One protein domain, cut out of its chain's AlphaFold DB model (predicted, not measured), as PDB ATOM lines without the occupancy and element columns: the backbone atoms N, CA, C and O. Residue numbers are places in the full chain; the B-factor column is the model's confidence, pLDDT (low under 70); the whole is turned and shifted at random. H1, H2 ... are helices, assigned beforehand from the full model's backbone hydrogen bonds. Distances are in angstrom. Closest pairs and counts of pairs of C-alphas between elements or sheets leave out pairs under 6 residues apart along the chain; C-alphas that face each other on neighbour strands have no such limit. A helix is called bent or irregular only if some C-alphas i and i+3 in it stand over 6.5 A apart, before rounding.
ATOM      1  N   LYS A  18      -1.584  40.466  23.183       86.94
ATOM      2  CA  LYS A  18      -0.976  40.543  24.524       86.94
ATOM      3  C   LYS A  18       0.432  39.949  24.565       86.94
ATOM      4  O   LYS A  18       1.304  40.467  25.256       86.94
ATOM      5  N   ALA A  19       0.664  38.861  23.831       88.00
ATOM      6  CA  ALA A  19       1.995  38.276  23.719       88.00
ATOM      7  C   ALA A  19       2.962  39.203  22.961       88.00
ATOM      8  O   ALA A  19       4.104  39.357  23.390       88.00
ATOM      9  N   TYR A  20       2.510  39.855  21.883       88.38
ATOM     10  CA  TYR A  20       3.315  40.843  21.157       88.38
ATOM     11  C   TYR A  20       3.637  42.077  22.003       88.38
ATOM     12  O   TYR A  20       4.782  42.512  21.993       88.38
ATOM     13  N   GLU A  21       2.679  42.593  22.776       87.38
ATOM     14  CA  GLU A  21       2.908  43.701  23.714       87.38
ATOM     15  C   GLU A  21       3.991  43.355  24.747       87.38
ATOM     16  O   GLU A  21       4.838  44.186  25.063       87.38
ATOM     17  N   HIS A  22       4.003  42.114  25.246       89.81
ATOM     18  CA  HIS A  22       5.015  41.666  26.202       89.81
ATOM     19  C   HIS A  22       6.391  41.440  25.559       89.81
ATOM     20  O   HIS A  22       7.412  41.797  26.142       89.81
ATOM     21  N   ALA A  23       6.428  40.845  24.363       92.06
ATOM     22  CA  ALA A  23       7.671  40.554  23.652       92.06
ATOM     23  C   ALA A  23       8.336  41.814  23.071       92.06
ATOM     24  O   ALA A  23       9.561  41.868  22.962       92.06
ATOM     25  N   TYR A  24       7.539  42.824  22.713       90.12
ATOM     26  CA  TYR A  24       7.986  44.055  22.063       90.12
ATOM     27  C   TYR A  24       7.415  45.294  22.778       90.12
ATOM     28  O   TYR A  24       6.598  46.019  22.209       90.12
ATOM     29  N   PRO A  25       7.856  45.583  24.018       86.81
ATOM     30  CA  PRO A  25       7.259  46.629  24.858       86.81
ATOM     31  C   PRO A  25       7.430  48.054  24.311       86.81
ATOM     32  O   PRO A  25       6.694  48.955  24.698       86.81
ATOM     33  N   ASN A  26       8.385  48.261  23.402       87.62
ATOM     34  CA  ASN A  26       8.692  49.560  22.798       87.62
ATOM     35  C   ASN A  26       8.306  49.592  21.311       87.62
ATOM     36  O   ASN A  26       9.049  50.113  20.481       87.62
ATOM     37  N   THR A  27       7.201  48.947  20.938       88.31
ATOM     38  CA  THR A  27       6.716  48.892  19.554       88.31
ATOM     39  C   THR A  27       5.263  49.329  19.477       88.31
ATOM     40  O   THR A  27       4.424  48.889  20.259       88.31
ATOM     41  N   ASP A  28       4.954  50.174  18.496       88.56
ATOM     42  CA  ASP A  28       3.578  50.536  18.185       88.56
ATOM     43  C   ASP A  28       2.916  49.439  17.348       88.56
ATOM     44  O   ASP A  28       3.339  49.146  16.228       88.56
ATOM     45  N   ILE A  29       1.835  48.855  17.869       87.19
ATOM     46  CA  ILE A  29       1.011  47.890  17.137       87.19
ATOM     47  C   ILE A  29      -0.248  48.600  16.641       87.19
ATOM     48  O   ILE A  29      -1.045  49.123  17.423       87.19
ATOM     49  N   VAL A  30      -0.439  48.610  15.321       86.94
ATOM     50  CA  VAL A  30      -1.647  49.134  14.674       86.94
ATOM     51  C   VAL A  30      -2.442  47.968  14.107       86.94
ATOM     52  O   VAL A  30      -2.008  47.307  13.165       86.94
ATOM     53  N   LEU A  31      -3.622  47.733  14.673       85.31
ATOM     54  CA  LEU A  31      -4.556  46.728  14.192       85.31
ATOM     55  C   LEU A  31      -5.625  47.378  13.310       85.31
ATOM     56  O   LEU A  31      -6.278  48.336  13.717       85.31
ATOM     57  N   ILE A  32      -5.816  46.830  12.112       84.19
ATOM     58  CA  ILE A  32      -6.888  47.217  11.194       84.19
ATOM     59  C   ILE A  32      -7.855  46.044  11.122       84.19
ATOM     60  O   ILE A  32      -7.575  45.039  10.469       84.19
ATOM     61  N   GLU A  33      -8.987  46.175  11.806       78.38
ATOM     62  CA  GLU A  33     -10.032  45.159  11.793       78.38
ATOM     63  C   GLU A  33     -11.183  45.555  10.867       78.38
ATOM     64  O   GLU A  33     -11.627  46.707  10.872       78.38
ATOM     65  N   PRO A  34     -11.706  44.606  10.073       72.75
ATOM     66  CA  PRO A  34     -12.961  44.818   9.382       72.75
ATOM     67  C   PRO A  34     -14.097  45.023  10.385       72.75
ATOM     68  O   PRO A  34     -14.164  44.355  11.418       72.75
ATOM     69  N   ASN A  35     -15.054  45.885  10.041       72.56
ATOM     70  CA  ASN A  35     -16.234  46.079  10.870       72.56
ATOM     71  C   ASN A  35     -17.025  44.767  10.989       72.56
ATOM     72  O   ASN A  35     -17.588  44.261  10.021       72.56
ATOM     73  N   HIS A  36     -17.132  44.230  12.203       64.19
ATOM     74  CA  HIS A  36     -17.836  42.974  12.459       64.19
ATOM     75  C   HIS A  36     -19.351  43.028  12.240       64.19
ATOM     76  O   HIS A  36     -20.010  41.998  12.402       64.19
ATOM     77  N   ARG A  37     -19.917  44.186  11.901       64.88
ATOM     78  CA  ARG A  37     -21.326  44.352  11.522       64.88
ATOM     79  C   ARG A  37     -21.511  44.564  10.023       64.88
ATOM     80  O   ARG A  37     -22.647  44.732   9.603       64.88
ATOM     81  N   ASP A  38     -20.433  44.555   9.243       67.69
ATOM     82  CA  ASP A  38     -20.476  44.726   7.796       67.69
ATOM     83  C   ASP A  38     -21.068  43.478   7.115       67.69
ATOM     84  O   ASP A  38     -20.409  42.433   7.059       67.69
ATOM     85  N   PRO A  39     -22.310  43.549   6.603       58.22
ATOM     86  CA  PRO A  39     -22.976  42.402   6.007       58.22
ATOM     87  C   PRO A  39     -22.299  41.934   4.713       58.22
ATOM     88  O   PRO A  39     -22.423  40.755   4.382       58.22
ATOM     89  N   GLU A  40     -21.554  42.789   4.004       61.44
ATOM     90  CA  GLU A  40     -20.877  42.395   2.762       61.44
ATOM     91  C   GLU A  40     -19.740  41.403   3.018       61.44
ATOM     92  O   GLU A  40     -19.555  40.461   2.244       61.44
ATOM     93  N   LEU A  41     -19.042  41.543   4.147       59.34
ATOM     94  CA  LEU A  41     -18.011  40.598   4.574       59.34
ATOM     95  C   LEU A  41     -18.579  39.251   5.042       59.34
ATOM     96  O   LEU A  41     -17.881  38.241   4.969       59.34
ATOM     97  N   TYR A  42     -19.836  39.212   5.498       54.41
ATOM     98  CA  TYR A  42     -20.484  37.978   5.966       54.41
ATOM     99  C   TYR A  42     -21.280  37.233   4.902       54.41
ATOM    100  O   TYR A  42     -21.479  36.026   5.041       54.41
ATOM    101  N   LEU A  43     -21.764  37.937   3.880       51.56
ATOM    102  CA  LEU A  43     -22.598  37.368   2.821       51.56
ATOM    103  C   LEU A  43     -21.796  36.965   1.578       51.56
ATOM    104  O   LEU A  43     -22.312  36.232   0.735       51.56
ATOM    105  N   ALA A  44     -20.543  37.407   1.446       51.56
ATOM    106  CA  ALA A  44     -19.677  36.953   0.370       51.56
ATOM    107  C   ALA A  44     -19.238  35.502   0.620       51.56
ATOM    108  O   ALA A  44     -18.514  35.219   1.576       51.56
ATOM    109  N   ASN A  45     -19.602  34.573  -0.274       50.47
ATOM    110  CA  ASN A  45     -18.857  33.324  -0.351       50.47
ATOM    111  C   ASN A  45     -17.433  33.679  -0.750       50.47
ATOM    112  O   ASN A  45     -17.168  34.095  -1.878       50.47
ATOM    113  N   THR A  46     -16.487  33.438   0.146       50.25
ATOM    114  CA  THR A  46     -15.051  33.631  -0.090       50.25
ATOM    115  C   THR A  46     -14.508  32.825  -1.283       50.25
ATOM    116  O   THR A  46     -13.370  33.041  -1.698       50.25
ATOM    117  N   PHE A  47     -15.321  31.950  -1.890       51.25
ATOM    118  CA  PHE A  47     -14.951  31.061  -2.988       51.25
ATOM    119  C   PHE A  47     -15.369  31.518  -4.403       51.25
ATOM    120  O   PHE A  47     -14.813  30.985  -5.362       51.25
ATOM    121  N   SER A  48     -16.260  32.506  -4.594       55.59
ATOM    122  CA  SER A  48     -16.603  32.982  -5.955       55.59
ATOM    123  C   SER A  48     -15.650  34.087  -6.439       55.59
ATOM    124  O   SER A  48     -15.380  35.069  -5.744       55.59
ATOM    125  N   TYR A  49     -15.123  33.956  -7.663       52.53
ATOM    126  CA  TYR A  49     -14.187  34.926  -8.261       52.53
ATOM    127  C   TYR A  49     -14.825  36.312  -8.451       52.53
ATOM    128  O   TYR A  49     -14.173  37.336  -8.239       52.53
ATOM    129  N   SER A  50     -16.113  36.357  -8.811       59.22
ATOM    130  CA  SER A  50     -16.855  37.612  -8.975       59.22
ATOM    131  C   SER A  50     -17.076  38.320  -7.631       59.22
ATOM    132  O   SER A  50     -17.008  39.551  -7.578       59.22
ATOM    133  N   GLN A  51     -17.244  37.552  -6.548       66.69
ATOM    134  CA  GLN A  51     -17.379  38.062  -5.183       66.69
ATOM    135  C   GLN A  51     -16.043  38.518  -4.589       66.69
ATOM    136  O   GLN A  51     -16.026  39.532  -3.900       66.69
ATOM    137  N   ARG A  52     -14.909  37.882  -4.920       74.75
ATOM    138  CA  ARG A  52     -13.582  38.321  -4.436       74.75
ATOM    139  C   ARG A  52     -13.239  39.756  -4.828       74.75
ATOM    140  O   ARG A  52     -12.729  40.502  -4.001       74.75
ATOM    141  N   ARG A  53     -13.534  40.158  -6.070       79.25
ATOM    142  CA  ARG A  53     -13.276  41.531  -6.540       79.25
ATOM    143  C   ARG A  53     -14.127  42.554  -5.789       79.25
ATOM    144  O   ARG A  53     -13.620  43.593  -5.395       79.25
ATOM    145  N   HIS A  54     -15.406  42.238  -5.593       79.19
ATOM    146  CA  HIS A  54     -16.326  43.081  -4.833       79.19
ATOM    147  C   HIS A  54     -15.884  43.214  -3.375       79.19
ATOM    148  O   HIS A  54     -15.790  44.316  -2.856       79.19
ATOM    149  N   LEU A  55     -15.540  42.090  -2.747       80.75
ATOM    150  CA  LEU A  55     -15.094  42.039  -1.362       80.75
ATOM    151  C   LEU A  55     -13.797  42.824  -1.143       80.75
ATOM    152  O   LEU A  55     -13.686  43.572  -0.179       80.75
ATOM    153  N   ALA A  56     -12.829  42.675  -2.050       85.38
ATOM    154  CA  ALA A  56     -11.574  43.415  -1.994       85.38
ATOM    155  C   ALA A  56     -11.795  44.923  -2.175       85.38
ATOM    156  O   ALA A  56     -11.188  45.717  -1.461       85.38
ATOM    157  N   GLU A  57     -12.678  45.320  -3.097       89.94
ATOM    158  CA  GLU A  57     -13.071  46.720  -3.267       89.94
ATOM    159  C   GLU A  57     -13.740  47.267  -2.001       89.94
ATOM    160  O   GLU A  57     -13.345  48.324  -1.518       89.94
ATOM    161  N   HIS A  58     -14.689  46.530  -1.419       86.88
ATOM    162  CA  HIS A  58     -15.362  46.933  -0.186       86.88
ATOM    163  C   HIS A  58     -14.371  47.112   0.969       86.88
ATOM    164  O   HIS A  58     -14.328  48.168   1.603       86.88
ATOM    165  N   ALA A  59     -13.510  46.113   1.192       86.50
ATOM    166  CA  ALA A  59     -12.471  46.162   2.214       86.50
ATOM    167  C   ALA A  59     -11.534  47.361   2.010       86.50
ATOM    168  O   ALA A  59     -11.229  48.069   2.965       86.50
ATOM    169  N   TYR A  60     -11.137  47.646   0.767       91.44
ATOM    170  CA  TYR A  60     -10.304  48.803   0.443       91.44
ATOM    171  C   TYR A  60     -10.966  50.132   0.824       91.44
ATOM    172  O   TYR A  60     -10.334  50.966   1.476       91.44
ATOM    173  N   GLN A  61     -12.237  50.328   0.461       91.38
ATOM    174  CA  GLN A  61     -12.952  51.565   0.790       91.38
ATOM    175  C   GLN A  61     -13.166  51.720   2.300       91.38
ATOM    176  O   GLN A  61     -12.926  52.801   2.842       91.38
ATOM    177  N   GLN A  62     -13.520  50.637   2.997       89.94
ATOM    178  CA  GLN A  62     -13.637  50.618   4.459       89.94
ATOM    179  C   GLN A  62     -12.313  50.985   5.137       89.94
ATOM    180  O   GLN A  62     -12.285  51.845   6.018       89.94
ATOM    181  N   THR A  63     -11.192  50.396   4.706       91.19
ATOM    182  CA  THR A  63      -9.874  50.721   5.267       91.19
ATOM    183  C   THR A  63      -9.510  52.184   5.026       91.19
ATOM    184  O   THR A  63      -9.057  52.850   5.954       91.19
ATOM    185  N   ARG A  64      -9.755  52.736   3.829       93.69
ATOM    186  CA  ARG A  64      -9.521  54.169   3.562       93.69
ATOM    187  C   ARG A  64     -10.341  55.064   4.483       93.69
ATOM    188  O   ARG A  64      -9.798  56.014   5.044       93.69
ATOM    189  N   GLN A  65     -11.618  54.740   4.678       91.38
ATOM    190  CA  GLN A  65     -12.488  55.474   5.591       91.38
ATOM    191  C   GLN A  65     -11.978  55.398   7.036       91.38
ATOM    192  O   GLN A  65     -11.920  56.423   7.712       91.38
ATOM    193  N   MET A  66     -11.563  54.216   7.496       90.81
ATOM    194  CA  MET A  66     -11.015  54.009   8.840       90.81
ATOM    195  C   MET A  66      -9.725  54.809   9.058       90.81
ATOM    196  O   MET A  66      -9.573  55.457  10.094       90.81
ATOM    197  N   LEU A  67      -8.814  54.797   8.079       92.88
ATOM    198  CA  LEU A  67      -7.571  55.570   8.119       92.88
ATOM    199  C   LEU A  67      -7.857  57.075   8.158       92.88
ATOM    200  O   LEU A  67      -7.251  57.783   8.959       92.88
ATOM    201  N   ARG A  68      -8.815  57.558   7.356       92.69
ATOM    202  CA  ARG A  68      -9.223  58.970   7.349       92.69
ATOM    203  C   ARG A  68      -9.870  59.383   8.677       92.69
ATOM    204  O   ARG A  68      -9.530  60.425   9.225       92.69
ATOM    205  N   ALA A  69     -10.765  58.560   9.224       91.88
ATOM    206  CA  ALA A  69     -11.451  58.839  10.487       91.88
ATOM    207  C   ALA A  69     -10.490  58.894  11.687       91.88
ATOM    208  O   ALA A  69     -10.692  59.683  12.605       91.88
ATOM    209  N   ASN A  70      -9.421  58.093  11.661       91.00
ATOM    210  CA  ASN A  70      -8.421  58.019  12.729       91.00
ATOM    211  C   ASN A  70      -7.121  58.768  12.395       91.00
ATOM    212  O   ASN A  70      -6.091  58.528  13.031       91.00
ATOM    213  N   GLN A  71      -7.149  59.666  11.404       92.00
ATOM    214  CA  GLN A  71      -5.943  60.249  10.813       92.00
ATOM    215  C   GLN A  71      -5.019  60.911  11.835       92.00
ATOM    216  O   GLN A  71      -3.811  60.720  11.758       92.00
ATOM    217  N   THR A  72      -5.557  61.644  12.811       89.94
ATOM    218  CA  THR A  72      -4.746  62.393  13.777       89.94
ATOM    219  C   THR A  72      -3.942  61.444  14.663       89.94
ATOM    220  O   THR A  72      -2.723  61.556  14.742       89.94
ATOM    221  N   GLY A  73      -4.608  60.456  15.271       91.25
ATOM    222  CA  GLY A  73      -3.952  59.489  16.154       91.25
ATOM    223  C   GLY A  73      -2.986  58.565  15.411       91.25
ATOM    224  O   GLY A  73      -1.896  58.284  15.907       91.25
ATOM    225  N   LEU A  74      -3.355  58.126  14.202       92.44
ATOM    226  CA  LEU A  74      -2.485  57.298  13.368       92.44
ATOM    227  C   LEU A  74      -1.267  58.068  12.866       92.44
ATOM    228  O   LEU A  74      -0.172  57.523  12.907       92.44
ATOM    229  N   SER A  75      -1.428  59.323  12.440       92.62
ATOM    230  CA  SER A  75      -0.305  60.132  11.949       92.62
ATOM    231  C   SER A  75       0.732  60.376  13.038       92.62
ATOM    232  O   SER A  75       1.922  60.289  12.757       92.62
ATOM    233  N   SER A  76       0.308  60.609  14.285       90.88
ATOM    234  CA  SER A  76       1.241  60.731  15.409       90.88
ATOM    235  C   SER A  76       2.027  59.439  15.638       90.88
ATOM    236  O   SER A  76       3.250  59.486  15.687       90.88
ATOM    237  N   LYS A  77       1.349  58.284  15.720       91.75
ATOM    238  CA  LYS A  77       2.014  56.986  15.938       91.75
ATOM    239  C   LYS A  77       2.945  56.614  14.786       91.75
ATOM    240  O   LYS A  77       4.108  56.311  15.004       91.75
ATOM    241  N   LEU A  78       2.445  56.670  13.554       93.00
ATOM    242  CA  LEU A  78       3.200  56.316  12.349       93.00
ATOM    243  C   LEU A  78       4.361  57.284  12.088       93.00
ATOM    244  O   LEU A  78       5.417  56.859  11.620       93.00
ATOM    245  N   GLY A  79       4.193  58.562  12.441       92.81
ATOM    246  CA  GLY A  79       5.210  59.597  12.282       92.81
ATOM    247  C   GLY A  79       6.489  59.322  13.073       92.81
ATOM    248  O   GLY A  79       7.572  59.571  12.547       92.81
ATOM    249  N   TYR A  80       6.394  58.723  14.269       90.06
ATOM    250  CA  TYR A  80       7.574  58.279  15.031       90.06
ATOM    251  C   TYR A  80       8.426  57.248  14.275       90.06
ATOM    252  O   TYR A  80       9.628  57.157  14.511       90.06
ATOM    253  N   HIS A  81       7.822  56.528  13.325       92.25
ATOM    254  CA  HIS A  81       8.474  55.513  12.491       92.25
ATOM    255  C   HIS A  81       8.775  56.003  11.067       92.25
ATOM    256  O   HIS A  81       9.135  55.206  10.203       92.25
ATOM    257  N   GLY A  82       8.605  57.300  10.782       94.25
ATOM    258  CA  GLY A  82       8.821  57.870   9.445       94.25
ATOM    259  C   GLY A  82       7.767  57.468   8.405       94.25
ATOM    260  O   GLY A  82       7.977  57.657   7.207       94.25
ATOM    261  N   ILE A  83       6.629  56.922   8.841       94.88
ATOM    262  CA  ILE A  83       5.523  56.520   7.970       94.88
ATOM    263  C   ILE A  83       4.500  57.656   7.921       94.88
ATOM    264  O   ILE A  83       4.061  58.164   8.950       94.88
ATOM    265  N   THR A  84       4.084  58.038   6.715       94.88
ATOM    266  CA  THR A  84       3.091  59.099   6.503       94.88
ATOM    267  C   THR A  84       1.845  58.562   5.813       94.88
ATOM    268  O   THR A  84       1.911  57.684   4.948       94.88
ATOM    269  N   LEU A  85       0.681  59.089   6.199       93.75
ATOM    270  CA  LEU A  85      -0.564  58.804   5.498       93.75
ATOM    271  C   LEU A  85      -0.598  59.590   4.186       93.75
ATOM    272  O   LEU A  85      -0.415  60.806   4.157       93.75
ATOM    273  N   ASN A  86      -0.871  58.897   3.082       95.12
ATOM    274  CA  ASN A  86      -1.062  59.551   1.794       95.12
ATOM    275  C   ASN A  86      -2.474  60.147   1.716       95.12
ATOM    276  O   ASN A  86      -3.402  59.502   1.227       95.12
ATOM    277  N   HIS A  87      -2.628  61.382   2.192       93.31
ATOM    278  CA  HIS A  87      -3.914  62.081   2.212       93.31
ATOM    279  C   HIS A  87      -4.522  62.260   0.819       93.31
ATOM    280  O   HIS A  87      -5.724  62.095   0.665       93.31
ATOM    281  N   ALA A  88      -3.706  62.461  -0.221       94.81
ATOM    282  CA  ALA A  88      -4.214  62.544  -1.590       94.81
ATOM    283  C   ALA A  88      -4.945  61.254  -2.005       94.81
ATOM    284  O   ALA A  88      -6.031  61.305  -2.576       94.81
ATOM    285  N   VAL A  89      -4.392  60.086  -1.661       94.00
ATOM    286  CA  VAL A  89      -5.054  58.796  -1.902       94.00
ATOM    287  C   VAL A  89      -6.196  58.568  -0.929       94.00
ATOM    288  O   VAL A  89      -7.193  57.972  -1.318       94.00
ATOM    289  N   LEU A  90      -6.089  58.996   0.328       93.88
ATOM    290  CA  LEU A  90      -7.181  58.825   1.280       93.88
ATOM    291  C   LEU A  90      -8.390  59.659   0.886       93.88
ATOM    292  O   LEU A  90      -9.477  59.117   0.994       93.88
ATOM    293  N   ASP A  91      -8.227  60.868   0.348       93.19
ATOM    294  CA  ASP A  91      -9.302  61.833   0.069       93.19
ATOM    295  C   ASP A  91      -9.901  61.747  -1.346       93.19
ATOM    296  O   ASP A  91     -10.995  62.256  -1.585       93.19
ATOM    297  N   ASP A  92      -9.264  61.018  -2.264       94.62
ATOM    298  CA  ASP A  92      -9.742  60.837  -3.641       94.62
ATOM    299  C   ASP A  92     -11.020  59.976  -3.740       94.62
ATOM    300  O   ASP A  92     -10.993  58.746  -3.654       94.62
ATOM    301  N   VAL A  93     -12.167  60.608  -3.980       89.06
ATOM    302  CA  VAL A  93     -13.463  59.918  -4.122       89.06
ATOM    303  C   VAL A  93     -13.536  58.950  -5.309       89.06
ATOM    304  O   VAL A  93     -14.368  58.049  -5.294       89.06
ATOM    305  N   ASN A  94     -12.664  59.093  -6.310       90.75
ATOM    306  CA  ASN A  94     -12.647  58.254  -7.511       90.75
ATOM    307  C   ASN A  94     -11.663  57.084  -7.397       90.75
ATOM    308  O   ASN A  94     -11.514  56.288  -8.331       90.75
ATOM    309  N   LYS A  95     -10.954  56.975  -6.269       92.00
ATOM    310  CA  LYS A  95      -9.968  55.924  -6.071       92.00
ATOM    311  C   LYS A  95     -10.654  54.595  -5.775       92.00
ATOM    312  O   LYS A  95     -11.246  54.415  -4.714       92.00
ATOM    313  N   HIS A  96     -10.482  53.647  -6.686       91.25
ATOM    314  CA  HIS A  96     -10.937  52.265  -6.556       91.25
ATOM    315  C   HIS A  96      -9.747  51.304  -6.619       91.25
ATOM    316  O   HIS A  96      -8.790  51.545  -7.362       91.25
ATOM    317  N   LEU A  97      -9.798  50.208  -5.856       90.69
ATOM    318  CA  LEU A  97      -8.797  49.134  -5.930       90.69
ATOM    319  C   LEU A  97      -8.950  48.364  -7.245       90.69
ATOM    320  O   LEU A  97      -7.988  47.984  -7.913       90.69
ATOM    321  N   CYS A  98     -10.197  48.133  -7.617       87.75
ATOM    322  CA  CYS A  98     -10.607  47.369  -8.765       87.75
ATOM    323  C   CYS A  98     -11.001  48.316  -9.900       87.75
ATOM    324  O   CYS A  98     -11.940  49.090  -9.769       87.75
ATOM    325  N   GLN A  99     -10.347  48.197 -11.062       79.50
ATOM    326  CA  GLN A  99     -10.798  48.871 -12.289       79.50
ATOM    327  C   GLN A  99     -12.322  48.721 -12.518       79.50
ATOM    328  O   GLN A  99     -12.855  47.614 -12.316       79.50
ATOM    329  N   PRO A 100     -13.007  49.775 -12.999       68.00
ATOM    330  CA  PRO A 100     -14.430  49.718 -13.310       68.00
ATOM    331  C   PRO A 100     -14.724  48.573 -14.281       68.00
ATOM    332  O   PRO A 100     -14.012  48.383 -15.271       68.00
ATOM    333  N   LYS A 101     -15.778  47.790 -14.022       66.31
ATOM    334  CA  LYS A 101     -16.237  46.805 -15.009       66.31
ATOM    335  C   LYS A 101     -16.680  47.565 -16.258       66.31
ATOM    336  O   LYS A 101     -17.516  48.460 -16.169       66.31
ATOM    337  N   ARG A 102     -16.156  47.180 -17.428       67.00
ATOM    338  CA  ARG A 102     -16.702  47.648 -18.710       67.00
ATOM    339  C   ARG A 102     -18.207  47.349 -18.734       67.00
ATOM    340  O   ARG A 102     -18.592  46.265 -18.278       67.00
ATOM    341  N   PRO A 103     -19.055  48.262 -19.240       61.81
ATOM    342  CA  PRO A 103     -20.490  48.028 -19.295       61.81
ATOM    343  C   PRO A 103     -20.753  46.729 -20.056       61.81
ATOM    344  O   PRO A 103     -20.363  46.562 -21.211       61.81
ATOM    345  N   SER A 104     -21.362  45.764 -19.372       65.06
ATOM    346  CA  SER A 104     -21.627  44.449 -19.942       65.06
ATOM    347  C   SER A 104     -22.662  44.565 -21.056       65.06
ATOM    348  O   SER A 104     -23.743  45.124 -20.845       65.06
ATOM    349  N   THR A 105     -22.373  43.963 -22.208       76.75
ATOM    350  CA  THR A 105     -23.369  43.758 -23.264       76.75
ATOM    351  C   THR A 105     -24.547  42.935 -22.732       76.75
ATOM    352  O   THR A 105     -24.445  42.255 -21.705       76.75
ATOM    353  N   ARG A 106     -25.696  42.963 -23.423       72.44
ATOM    354  CA  ARG A 106     -26.890  42.192 -23.024       72.44
ATOM    355  C   ARG A 106     -26.566  40.712 -22.776       72.44
ATOM    356  O   ARG A 106     -27.002  40.166 -21.771       72.44
ATOM    357  N   VAL A 107     -25.743  40.118 -23.640       78.75
ATOM    358  CA  VAL A 107     -25.263  38.732 -23.526       78.75
ATOM    359  C   VAL A 107     -24.370  38.546 -22.295       78.75
ATOM    360  O   VAL A 107     -24.572  37.608 -21.526       78.75
ATOM    361  N   GLY A 108     -23.446  39.479 -22.038       73.62
ATOM    362  CA  GLY A 108     -22.579  39.439 -20.856       73.62
ATOM    363  C   GLY A 108     -23.350  39.491 -19.530       73.62
ATOM    364  O   GLY A 108     -22.984  38.800 -18.577       73.62
ATOM    365  N   ARG A 109     -24.457  40.248 -19.471       74.12
ATOM    366  CA  ARG A 109     -25.350  40.283 -18.295       74.12
ATOM    367  C   ARG A 109     -26.008  38.935 -18.038       74.12
ATOM    368  O   ARG A 109     -25.993  38.469 -16.901       74.12
ATOM    369  N   SER A 110     -26.549  38.309 -19.080       78.31
ATOM    370  CA  SER A 110     -27.183  36.992 -18.970       78.31
ATOM    371  C   SER A 110     -26.190  35.922 -18.518       78.31
ATOM    372  O   SER A 110     -26.508  35.142 -17.626       78.31
ATOM    373  N   LEU A 111     -24.966  35.935 -19.058       74.31
ATOM    374  CA  LEU A 111     -23.916  34.987 -18.678       74.31
ATOM    375  C   LEU A 111     -23.461  35.173 -17.224       74.31
ATOM    376  O   LEU A 111     -23.290  34.194 -16.505       74.31
ATOM    377  N   THR A 112     -23.325  36.423 -16.772       74.56
ATOM    378  CA  THR A 112     -22.985  36.735 -15.372       74.56
ATOM    379  C   THR A 112     -24.096  36.284 -14.425       74.56
ATOM    380  O   THR A 112     -23.824  35.687 -13.386       74.56
ATOM    381  N   LYS A 113     -25.362  36.534 -14.788       75.00
ATOM    382  CA  LYS A 113     -26.522  36.101 -14.001       75.00
ATOM    383  C   LYS A 113     -26.580  34.576 -13.892       75.00
ATOM    384  O   LYS A 113     -26.811  34.071 -12.801       75.00
ATOM    385  N   LEU A 114     -26.332  33.864 -14.991       79.56
ATOM    386  CA  LEU A 114     -26.264  32.405 -14.999       79.56
ATOM    387  C   LEU A 114     -25.138  31.890 -14.095       79.56
ATOM    388  O   LEU A 114     -25.400  31.038 -13.256       79.56
ATOM    389  N   HIS A 115     -23.928  32.446 -14.210       73.25
ATOM    390  CA  HIS A 115     -22.800  32.082 -13.344       73.25
ATOM    391  C   HIS A 115     -23.139  32.247 -11.861       73.25
ATOM    392  O   HIS A 115     -22.939  31.325 -11.082       73.25
ATOM    393  N   ASN A 116     -23.730  33.381 -11.478       73.69
ATOM    394  CA  ASN A 116     -24.112  33.621 -10.086       73.69
ATOM    395  C   ASN A 116     -25.187  32.636  -9.593       73.69
ATOM    396  O   ASN A 116     -25.156  32.220  -8.439       73.69
ATOM    397  N   ILE A 117     -26.149  32.265 -10.447       79.44
ATOM    398  CA  ILE A 117     -27.172  31.268 -10.098       79.44
ATOM    399  C   ILE A 117     -26.530  29.889  -9.911       79.44
ATOM    400  O   ILE A 117     -26.851  29.209  -8.941       79.44
ATOM    401  N   LEU A 118     -25.610  29.492 -10.794       75.31
ATOM    402  CA  LEU A 118     -24.888  28.223 -10.685       75.31
ATOM    403  C   LEU A 118     -24.020  28.167  -9.418       75.31
ATOM    404  O   LEU A 118     -24.095  27.176  -8.695       75.31
ATOM    405  N   ASP A 119     -23.289  29.240  -9.101       70.06
ATOM    406  CA  ASP A 119     -22.496  29.356  -7.868       70.06
ATOM    407  C   ASP A 119     -23.383  29.190  -6.620       70.06
ATOM    408  O   ASP A 119     -23.062  28.424  -5.708       70.06
ATOM    409  N   ASN A 120     -24.537  29.868  -6.596       71.06
ATOM    410  CA  ASN A 120     -25.492  29.777  -5.491       71.06
ATOM    411  C   ASN A 120     -26.079  28.362  -5.353       71.06
ATOM    412  O   ASN A 120     -26.179  27.842  -4.243       71.06
ATOM    413  N   LEU A 121     -26.444  27.712  -6.463       75.56
ATOM    414  CA  LEU A 121     -26.966  26.342  -6.441       75.56
ATOM    415  C   LEU A 121     -25.910  25.337  -5.972       75.56
ATOM    416  O   LEU A 121     -26.213  24.470  -5.154       75.56
ATOM    417  N   GLN A 122     -24.661  25.476  -6.422       69.88
ATOM    418  CA  GLN A 122     -23.562  24.614  -5.991       69.88
ATOM    419  C   GLN A 122     -23.323  24.716  -4.478       69.88
ATOM    420  O   GLN A 122     -23.005  23.719  -3.827       69.88
ATOM    421  N   GLN A 123     -23.508  25.901  -3.899       62.84
ATOM    422  CA  GLN A 123     -23.430  26.085  -2.456       62.84
ATOM    423  C   GLN A 123     -24.587  25.405  -1.719       62.84
ATOM    424  O   GLN A 123     -24.343  24.724  -0.725       62.84
ATOM    425  N   VAL A 124     -25.825  25.552  -2.200       76.00
ATOM    426  CA  VAL A 124     -26.996  24.899  -1.589       76.00
ATOM    427  C   VAL A 124     -26.833  23.380  -1.602       76.00
ATOM    428  O   VAL A 124     -27.072  22.735  -0.586       76.00
ATOM    429  N   VAL A 125     -26.338  22.813  -2.705       76.88
ATOM    430  CA  VAL A 125     -26.072  21.370  -2.822       76.88
ATOM    431  C   VAL A 125     -24.974  20.912  -1.856       76.88
ATOM    432  O   VAL A 125     -25.146  19.894  -1.193       76.88
ATOM    433  N   LYS A 126     -23.880  21.673  -1.701       66.06
ATOM    434  CA  LYS A 126     -22.821  21.362  -0.716       66.06
ATOM    435  C   LYS A 126     -23.306  21.414   0.733       66.06
ATOM    436  O   LYS A 126     -22.804  20.670   1.561       66.06
TER     437      LYS A 126
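AT A GLANCE: This is residues 18 to 126 of the 134 residues of the protein "Patatin" of Comamonadaceae bacterium (UniProt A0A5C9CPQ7). One long helix, H3, runs through the middle of a loose, stretched-out domain, with H5 packed on its later part, residues 64 to 68, and H4 turning off across its last end. A second long helix, H6, is held off at one end of the domain by a long link and touches no other helix, while short H1 lies far off at the other end; residues 105 to 111 stick out. Long stretches without a named element lead from H1 back past H3 to H2, and from H5 back past H3 to H6. The printed part has 109 residues with six named helices, H1 to H6 in chain order, and no named strand; the class is all helix. It is only just loose, close to extended, with a radius of gyration of the C-alphas of 19.3 A, and elongated, spanning 56 by 35 by 20 A.

HOW THE PARTS SIT: The printed part begins with H1, residues 18 to 23, which touches no helix. A long link of 15 residues follows, then H2, residues 39 to 43, which is apart from H1. After a tight link comes H3, residues 49 to 69. H2 and H3 only just touch, with 3 pairs of C-alphas within 8 A; of H3, residues 55 to 58 alone take part, and the closest C-alphas are those of Leu 41 and Leu 55, 6.8 A apart. A tight link of one residue leads to H4, residues 71 to 79. H3 and H4 are close but not clearly touching, with the C-alphas of Leu 67 and Leu 74 the closest at 7.5 A. Their lines stand about perpendicular, at 89 degrees. H5, residues 87 to 91, follows over a short link and is apart from H4. H5 touches H3 at residues 64 to 68 alone, with the closest C-alphas, those of Arg 64 and Leu 90, 5.7 A apart. A long link of 14 residues then leads to H6, residues 106 to 126. H6 and H3 are apart, but only just, with the closest C-alphas at 8.4 A. Each O i to N i+4 pair is within hydrogen-bond range in H1, H2, H4, H5 and H6; in H3 it is 15 of 17.

IN THESE COORDINATES: H1 begins at C-alpha 18, at (-0.976, 40.543, 24.524). H2 has five residues, from Pro 39 to Leu 43. H3, from Tyr 49 at (-14.187, 34.926, -8.261) to Ala 69 at (-11.451, 58.839, 10.487), is 30.5 A long from first to last C-alpha. H4, from Gln 71 to Gly 79, is 11.3 A long, and H5 runs from His 87 to Asp 91. H6 is 30.8 A long and ends at C-alpha 126, at (-22.821, 21.362, -0.716). H3 and H6 are the longest helices, with 21 residues each, and no helix is bent.

THE WHOLE: The two C-alphas farthest apart are those of Pro 25 and Arg 106, 59.0 A. The first and last printed C-alphas, of Lys 18 and Lys 126, are 38.5 A apart. The printed part has no cut. The long links are residues 24 to 38 and residues 92 to 105. Residues 105 to 111, of which 106 to 111 belong to H6, stand free. The mean pLDDT of the printed part is 80.3; it is under 70 for 24 residues, namely residues 36 to 51, 100 to 104, 122 to 123 and 126. H2 has a mean pLDDT of 57.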